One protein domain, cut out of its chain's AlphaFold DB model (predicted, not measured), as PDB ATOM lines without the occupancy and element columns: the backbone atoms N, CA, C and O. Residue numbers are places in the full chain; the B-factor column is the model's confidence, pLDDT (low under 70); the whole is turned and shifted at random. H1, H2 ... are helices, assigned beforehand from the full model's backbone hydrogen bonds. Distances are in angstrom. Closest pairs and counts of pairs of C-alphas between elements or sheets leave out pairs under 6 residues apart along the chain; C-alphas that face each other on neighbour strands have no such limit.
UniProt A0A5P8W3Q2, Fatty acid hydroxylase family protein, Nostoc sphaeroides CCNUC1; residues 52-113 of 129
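AT A GLANCE: This is residues 52 to 113 of the 129 residues of the protein "Fatty acid hydroxylase family protein" of Nostoc sphaeroides CCNUC1 (UniProt A0A5P8W3Q2). This is a domain with little regular structure, mostly winding chain, in which the short helix H2 sits near the middle and H1 and H3 lie off it, the three centres making a triangle. Residues 75 to 91 and 98 to 113 are long stretches with no named element. The 62 printed residues hold H1, H2 and H3 in that order, an all-helix class with 17 residues in named elements. The whole is compact, with a radius of gyration of the C-alphas of 10.8 A and spans of 27 by 26 by 16 A.

IN THESE COORDINATES: Find C-alpha 58 at (32.221, 67.675, 155.710), where H1, residues 58 to 61, begins. H2, residues 68 to 74, runs 10.4 A. H3, residues 92 to 97, runs 8.5 A to C-alpha 97 at (21.615, 68.780, 174.521).

HOW THE PARTS SIT: H1 and H2 are near each other, their closest C-alphas 8.5 A apart. H3 is apart from both. In H3 every O i to N i+4 pair is within hydrogen-bond range; in H2 1 of 3 is, beside 3 of 4 O i to N i+3 pairs, and H1 is too short for an i+4 pair.

THE WHOLE: Look to the C-alphas of Ile 96 and Ser 109, the two farthest apart, at 29.0 A. The printed part has no cut, the link from H2 to H3 is long, and no printed residue is under 70 in pLDDT.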
ATOM      1  N   ILE A  52      40.050  75.724 156.922       87.00
ATOM      2  CA  ILE A  52      39.738  74.900 155.751       87.00
ATOM      3  C   ILE A  52      38.387  75.351 155.194       87.00
ATOM      4  O   ILE A  52      37.382  75.351 155.905       87.00
ATOM      5  N   GLN A  53      38.365  75.712 153.909       81.62
ATOM      6  CA  GLN A  53      37.126  76.054 153.210       81.62
ATOM      7  C   GLN A  53      36.134  74.890 153.232       81.62
ATOM      8  O   GLN A  53      36.514  73.722 153.299       81.62
ATOM      9  N   TRP A  54      34.846  75.213 153.144       82.31
ATOM     10  CA  TRP A  54      33.796  74.206 153.150       82.31
ATOM     11  C   TRP A  54      33.972  73.204 152.002       82.31
ATOM     12  O   TRP A  54      33.989  73.568 150.826       82.31
ATOM     13  N   LEU A  55      34.079  71.923 152.361       86.69
ATOM     14  CA  LEU A  55      34.116  70.816 151.414       86.69
ATOM     15  C   LEU A  55      32.826  69.987 151.522       86.69
ATOM     16  O   LEU A  55      32.378  69.718 152.641       86.69
ATOM     17  N   PRO A  56      32.253  69.499 150.403       86.81
ATOM     18  CA  PRO A  56      30.986  68.758 150.416       86.81
ATOM     19  C   PRO A  56      30.967  67.542 151.354       86.81
ATOM     20  O   PRO A  56      29.943  67.233 151.958       86.81
ATOM     21  N   TRP A  57      32.110  66.869 151.524       86.00
ATOM     22  CA  TRP A  57      32.229  65.695 152.394       86.00
ATOM     23  C   TRP A  57      32.078  66.019 153.887       86.00
ATOM     24  O   TRP A  57      31.716  65.134 154.664       86.00
ATOM     25  N   MET A  58      32.318  67.270 154.303       89.06
ATOM     26  CA  MET A  58      32.221  67.675 155.710       89.06
ATOM     27  C   MET A  58      30.807  67.475 156.256       89.06
ATOM     28  O   MET A  58      30.650  67.077 157.405       89.06
ATOM     29  N   ARG A  59      29.779  67.631 155.410       89.38
ATOM     30  CA  ARG A  59      28.376  67.418 155.793       89.38
ATOM     31  C   ARG A  59      28.112  65.997 156.286       89.38
ATOM     32  O   ARG A  59      27.358  65.796 157.231       89.38
ATOM     33  N   THR A  60      28.742  65.006 155.661       91.44
ATOM     34  CA  THR A  60      28.607  63.603 156.070       91.44
ATOM     35  C   THR A  60      29.354  63.342 157.376       91.44
ATOM     36  O   THR A  60      28.864  62.616 158.237       91.44
ATOM     37  N   VAL A  61      30.523  63.960 157.549       93.56
ATOM     38  CA  VAL A  61      31.354  63.799 158.751       93.56
ATOM     39  C   VAL A  61      30.701  64.433 159.984       93.56
ATOM     40  O   VAL A  61      30.757  63.847 161.064       93.56
ATOM     41  N   GLU A  62      29.986  65.547 159.821       94.50
ATOM     42  CA  GLU A  62      29.283  66.282 160.889       94.50
ATOM     43  C   GLU A  62      28.109  65.549 161.533       94.50
ATOM     44  O   GLU A  62      27.554  66.019 162.532       94.50
ATOM     45  N   TRP A  63      27.721  64.390 161.008       92.00
ATOM     46  CA  TRP A  63      26.822  63.482 161.719       92.00
ATOM     47  C   TRP A  63      27.471  62.869 162.958       92.00
ATOM     48  O   TRP A  63      26.758  62.461 163.873       92.00
ATOM     49  N   ILE A  64      28.805  62.812 162.988       95.19
ATOM     50  CA  ILE A  64      29.568  62.158 164.048       95.19
ATOM     51  C   ILE A  64      30.595  63.121 164.641       95.19
ATOM     52  O   ILE A  64      30.591  63.319 165.853       95.19
ATOM     53  N   LEU A  65      31.457  63.718 163.814       96.62
ATOM     54  CA  LEU A  65      32.625  64.487 164.246       96.62
ATOM     55  C   LEU A  65      32.469  65.982 163.996       96.62
ATOM     56  O   LEU A  65      31.905  66.408 162.991       96.62
ATOM     57  N   VAL A  66      33.022  66.771 164.908       96.69
ATOM     58  CA  VAL A  66      33.128  68.222 164.767       96.69
ATOM     59  C   VAL A  66      34.113  68.539 163.638       96.69
ATOM     60  O   VAL A  66      35.220  68.006 163.587       96.69
ATOM     61  N   THR A  67      33.698  69.386 162.699       96.12
ATOM     62  CA  THR A  67      34.516  69.867 161.574       96.12
ATOM     63  C   THR A  67      34.909  71.329 161.791       96.12
ATOM     64  O   THR A  67      34.304  71.993 162.637       96.12
ATOM     65  N   PRO A  68      35.868  71.876 161.017       94.06
ATOM     66  CA  PRO A  68      36.284  73.265 161.191       94.06
ATOM     67  C   PRO A  68      35.128  74.264 161.078       94.06
ATOM     68  O   PRO A  68      34.948  75.110 161.947       94.06
ATOM     69  N   ARG A  69      34.263  74.107 160.065       91.56
ATOM     70  CA  ARG A  69      33.083  74.971 159.906       91.56
ATOM     71  C   ARG A  69      32.049  74.790 161.020       91.56
ATOM     72  O   ARG A  69      31.391  75.751 161.391       91.56
ATOM     73  N   TYR A  70      31.902  73.576 161.554       94.69
ATOM     74  CA  TYR A  70      30.973  73.295 162.647       94.69
ATOM     75  C   TYR A  70      31.435  73.987 163.930       94.69
ATOM     76  O   TYR A  70      30.637  74.637 164.604       94.69
ATOM     77  N   HIS A  71      32.732  73.878 164.232       94.19
ATOM     78  CA  HIS A  71      33.364  74.512 165.383       94.19
ATOM     79  C   HIS A  71      33.396  76.039 165.265       94.19
ATOM     80  O   HIS A  71      33.238  76.734 166.260       94.19
ATOM     81  N   LEU A  72      33.542  76.583 164.054       91.44
ATOM     82  CA  LEU A  72      33.566  78.028 163.826       91.44
ATOM     83  C   LEU A  72      32.306  78.736 164.346       91.44
ATOM     84  O   LEU A  72      32.408  79.831 164.893       91.44
ATOM     85  N   VAL A  73      31.144  78.080 164.255       92.50
ATOM     86  CA  VAL A  73      29.872  78.595 164.786       92.50
ATOM     87  C   VAL A  73      29.963  78.889 166.286       92.50
ATOM     88  O   VAL A  73      29.438  79.899 166.744       92.50
ATOM     89  N   HIS A  74      30.667  78.050 167.054       92.06
ATOM     90  CA  HIS A  74      30.858  78.249 168.495       92.06
ATOM     91  C   HIS A  74      31.554  79.577 168.825       92.06
ATOM     92  O   HIS A  74      31.305  80.161 169.882       92.06
ATOM     93  N   HIS A  75      32.435  80.038 167.934       89.56
ATOM     94  CA  HIS A  75      33.224  81.258 168.109       89.56
ATOM     95  C   HIS A  75      32.522  82.522 167.615       89.56
ATOM     96  O   HIS A  75      33.071  83.611 167.792       89.56
ATOM     97  N   SER A  76      31.336  82.403 167.013       88.25
ATOM     98  CA  SER A  76      30.553  83.560 166.582       88.25
ATOM     99  C   SER A  76      30.189  84.454 167.769       88.25
ATOM    100  O   SER A  76      29.749  83.984 168.826       88.25
ATOM    101  N   ALA A  77      30.367  85.763 167.586       85.25
ATOM    102  CA  ALA A  77      29.899  86.766 168.533       85.25
ATOM    103  C   ALA A  77      28.394  87.064 168.388       85.25
ATOM    104  O   ALA A  77      27.796  87.594 169.333       85.25
ATOM    105  N   ASP A  78      27.770  86.710 167.255       87.06
ATOM    106  CA  ASP A  78      26.345  86.938 167.003       87.06
ATOM    107  C   ASP A  78      25.485  86.179 168.023       87.06
ATOM    108  O   ASP A  78      25.613  84.970 168.239       87.06
ATOM    109  N   ILE A  79      24.552  86.908 168.640       86.12
ATOM    110  CA  ILE A  79      23.588  86.396 169.612       86.12
ATOM    111  C   ILE A  79      22.796  85.181 169.093       86.12
ATOM    112  O   ILE A  79      22.389  84.338 169.891       86.12
ATOM    113  N   GLN A  80      22.581  85.070 167.779       88.00
ATOM    114  CA  GLN A  80      21.878  83.952 167.147       88.00
ATOM    115  C   GLN A  80      22.664  82.638 167.233       88.00
ATOM    116  O   GLN A  80      22.068  81.573 167.431       88.00
ATOM    117  N   TYR A  81      23.990  82.715 167.122       89.94
ATOM    118  CA  TYR A  81      24.905  81.570 167.137       89.94
ATOM    119  C   TYR A  81      25.568  81.356 168.500       89.94
ATOM    120  O   TYR A  81      26.176  80.310 168.744       89.94
ATOM    121  N   GLN A  82      25.382  82.287 169.439       88.12
ATOM    122  CA  GLN A  82      25.825  82.102 170.811       88.12
ATOM    123  C   GLN A  82      25.274  80.805 171.410       88.12
ATOM    124  O   GLN A  82      24.090  80.473 171.321       88.12
ATOM    125  N   HIS A  83      26.167  80.078 172.082       90.62
ATOM    126  CA  HIS A  83      25.861  78.804 172.731       90.62
ATOM    127  C   HIS A  83      25.403  77.690 171.776       90.62
ATOM    128  O   HIS A  83      24.746  76.741 172.218       90.62
ATOM    129  N   LYS A  84      25.754  77.782 170.492       94.62
ATOM    130  CA  LYS A  84      25.530  76.722 169.509       94.62
ATOM    131  C   LYS A  84      26.795  75.917 169.239       94.62
ATOM    132  O   LYS A  84      27.899  76.415 169.446       94.62
ATOM    133  N   ASN A  85      26.605  74.672 168.798       95.75
ATOM    134  CA  ASN A  85      27.667  73.765 168.350       95.75
ATOM    135  C   ASN A  85      28.842  73.676 169.345       95.75
ATOM    136  O   ASN A  85      29.997  73.904 169.004       95.75
ATOM    137  N   LEU A  86      28.516  73.371 170.602       94.12
ATOM    138  CA  LEU A  86      29.428  73.296 171.746       94.12
ATOM    139  C   LEU A  86      30.211  71.977 171.827       94.12
ATOM    140  O   LEU A  86      31.040  71.824 172.725       94.12
ATOM    141  N   GLY A  87      29.916  71.005 170.964       93.75
ATOM    142  CA  GLY A  87      30.631  69.738 170.909       93.75
ATOM    143  C   GLY A  87      32.127  69.941 170.666       93.75
ATOM    144  O   GLY A  87      32.526  70.715 169.801       93.75
ATOM    145  N   ASP A  88      32.944  69.215 171.428       92.62
ATOM    146  CA  ASP A  88      34.404  69.260 171.305       92.62
ATOM    147  C   ASP A  88      34.902  68.279 170.234       92.62
ATOM    148  O   ASP A  88      35.509  68.683 169.252       92.62
ATOM    149  N   ILE A  89      34.543  66.994 170.359       95.12
ATOM    150  CA  ILE A  89      34.880  65.949 169.372       95.12
ATOM    151  C   ILE A  89      33.652  65.511 168.579       95.12
ATOM    152  O   ILE A  89      33.709  65.366 167.357       95.12
ATOM    153  N   PHE A  90      32.536  65.289 169.277       96.81
ATOM    154  CA  PHE A  90      31.360  64.657 168.702       96.81
ATOM    155  C   PHE A  90      30.154  65.586 168.637       96.81
ATOM    156  O   PHE A  90      29.751  66.190 169.632       96.81
ATOM    157  N   THR A  91      29.506  65.617 167.477       96.62
ATOM    158  CA  THR A  91      28.362  66.500 167.212       96.62
ATOM    159  C   THR A  91      27.043  65.942 167.753       96.62
ATOM    160  O   THR A  91      26.047  66.662 167.856       96.62
ATOM    161  N   PHE A  92      26.988  64.659 168.126       96.00
ATOM    162  CA  PHE A  92      25.795  64.093 168.760       96.00
ATOM    163  C   PHE A  92      25.531  64.713 170.136       96.00
ATOM    164  O   PHE A  92      24.371  64.814 170.526       96.00
ATOM    165  N   CYS A  93      26.567  65.185 170.841       94.00
ATOM    166  CA  CYS A  93      26.404  65.910 172.099       94.00
ATOM    167  C   CYS A  93      25.483  67.118 171.897       94.00
ATOM    168  O   CYS A  93      24.499  67.273 172.613       94.00
ATOM    169  N   ASP A  94      25.716  67.904 170.847       96.56
ATOM    170  CA  ASP A  94      24.887  69.071 170.552       96.56
ATOM    171  C   ASP A  94      23.442  68.728 170.201       96.56
ATOM    172  O   ASP A  94      22.521  69.483 170.512       96.56
ATOM    173  N   ARG A  95      23.226  67.579 169.559       95.19
ATOM    174  CA  ARG A  95      21.881  67.101 169.218       95.19
ATOM    175  C   ARG A  95      21.126  66.640 170.457       95.19
ATOM    176  O   ARG A  95      19.953  66.961 170.601       95.19
ATOM    177  N   ILE A  96      21.804  65.933 171.361       96.50
ATOM    178  CA  ILE A  96      21.225  65.456 172.622       96.50
ATOM    179  C   ILE A  96      20.891  66.634 173.543       96.50
ATOM    180  O   ILE A  96      19.827  66.649 174.158       96.50
ATOM    181  N   PHE A  97      21.772  67.634 173.622       95.62
ATOM    182  CA  PHE A  97      21.615  68.780 174.521       95.62
ATOM    183  C   PHE A  97      20.921  69.994 173.882       95.62
ATOM    184  O   PHE A  97      20.742  71.014 174.546       95.62
ATOM    185  N   GLY A  98      20.490  69.896 172.619       95.19
ATOM    186  CA  GLY A  98      19.723  70.944 171.934       95.19
ATOM    187  C   GLY A  98      20.525  72.203 171.578       95.19
ATOM    188  O   GLY A  98      19.943  73.270 171.374       95.19
ATOM    189  N   THR A  99      21.851  72.104 171.506       96.44
ATOM    190  CA  THR A  99      22.761  73.193 171.112       96.44
ATOM    191  C   THR A  99      23.130  73.148 169.632       96.44
ATOM    192  O   THR A  99      23.789  74.061 169.144       96.44
ATOM    193  N   TYR A 100      22.679  72.132 168.897       96.19
ATOM    194  CA  TYR A 100      22.937  72.006 167.465       96.19
ATOM    195  C   TYR A 100      22.303  73.147 166.655       96.19
ATOM    196  O   TYR A 100      21.128  73.482 166.837       96.19
ATOM    197  N   ILE A 101      23.079  73.694 165.722       95.50
ATOM    198  CA  ILE A 101      22.608  74.503 164.600       95.50
ATOM    199  C   ILE A 101      23.309  74.046 163.321       95.50
ATOM    200  O   ILE A 101      24.473  73.636 163.352       95.50
ATOM    201  N   ASP A 102      22.590  74.098 162.203       93.62
ATOM    202  CA  ASP A 102      23.141  73.702 160.911       93.62
ATOM    203  C   ASP A 102      24.231  74.699 160.477       93.62
ATOM    204  O   ASP A 102      23.922  75.873 160.274       93.62
ATOM    205  N   PRO A 103      25.497  74.272 160.296       91.50
ATOM    206  CA  PRO A 103      26.545  75.175 159.835       91.50
ATOM    207  C   PRO A 103      26.312  75.715 158.414       91.50
ATOM    208  O   PRO A 103      27.034  76.609 157.996       91.50
ATOM    209  N   GLU A 104      25.348  75.193 157.641       88.88
ATOM    210  CA  GLU A 104      24.939  75.796 156.358       88.88
ATOM    211  C   GLU A 104      24.216  77.139 156.518       88.88
ATOM    212  O   GLU A 104      24.214  77.932 155.581       88.88
ATOM    213  N   THR A 105      23.621  77.423 157.680       88.44
ATOM    214  CA  THR A 105      22.983  78.728 157.919       88.44
ATOM    215  C   THR A 105      23.984  79.799 158.342       88.44
ATOM    216  O   THR A 105      23.608  80.958 158.457       88.44
ATOM    217  N   PHE A 106      25.239  79.416 158.587       87.69
ATOM    218  CA  PHE A 106      26.284  80.277 159.122       87.69
ATOM    219  C   PHE A 106      27.198  80.802 158.008       87.69
ATOM    220  O   PHE A 106      27.876  80.023 157.335       87.69
ATOM    221  N   ASP A 107      27.240  82.125 157.835       85.75
ATOM    222  CA  ASP A 107      28.141  82.792 156.892       85.75
ATOM    223  C   ASP A 107      29.296  83.480 157.641       85.75
ATOM    224  O   ASP A 107      29.116  84.572 158.183       85.75
ATOM    225  N   PRO A 108      30.509  82.899 157.632       80.25
ATOM    226  CA  PRO A 108      31.642  83.451 158.368       80.25
ATOM    227  C   PRO A 108      32.170  84.775 157.802       80.25
ATOM    228  O   PRO A 108      32.970  85.430 158.466       80.25
ATOM    229  N   SER A 109      31.780  85.182 156.588       79.69
ATOM    230  CA  SER A 109      32.286  86.418 155.972       79.69
ATOM    231  C   SER A 109      31.725  87.699 156.601       79.69
ATOM    232  O   SER A 109      32.324  88.764 156.448       79.69
ATOM    233  N   HIS A 110      30.622  87.586 157.342       72.38
ATOM    234  CA  HIS A 110      29.946  88.697 158.015       72.38
ATOM    235  C   HIS A 110      30.070  88.637 159.545       72.38
ATOM    236  O   HIS A 110      29.448  89.430 160.249       72.38
ATOM    237  N   GLU A 111      30.880  87.714 160.060       74.31
ATOM    238  CA  GLU A 111      30.950  87.398 161.483       74.31
ATOM    239  C   GLU A 111      32.124  88.086 162.171       74.31
ATOM    240  O   GLU A 111      33.229  88.203 161.633       74.31
ATOM    241  N   GLN A 112      31.879  88.529 163.401       73.44
ATOM    242  CA  GLN A 112      32.927  88.999 164.295       73.44
ATOM    243  C   GLN A 112      33.334  87.851 165.214       73.44
ATOM    244  O   GLN A 112      32.489  87.187 165.816       73.44
ATOM    245  N   PHE A 113      34.641  87.629 165.320       76.06
ATOM    246  CA  PHE A 113      35.221  86.650 166.229       76.06
ATOM    247  C   PHE A 113      35.858  87.373 167.411       76.06
ATOM    248  O   PHE A 113      36.582  88.351 167.226       76.06
TER     249      PHE A 113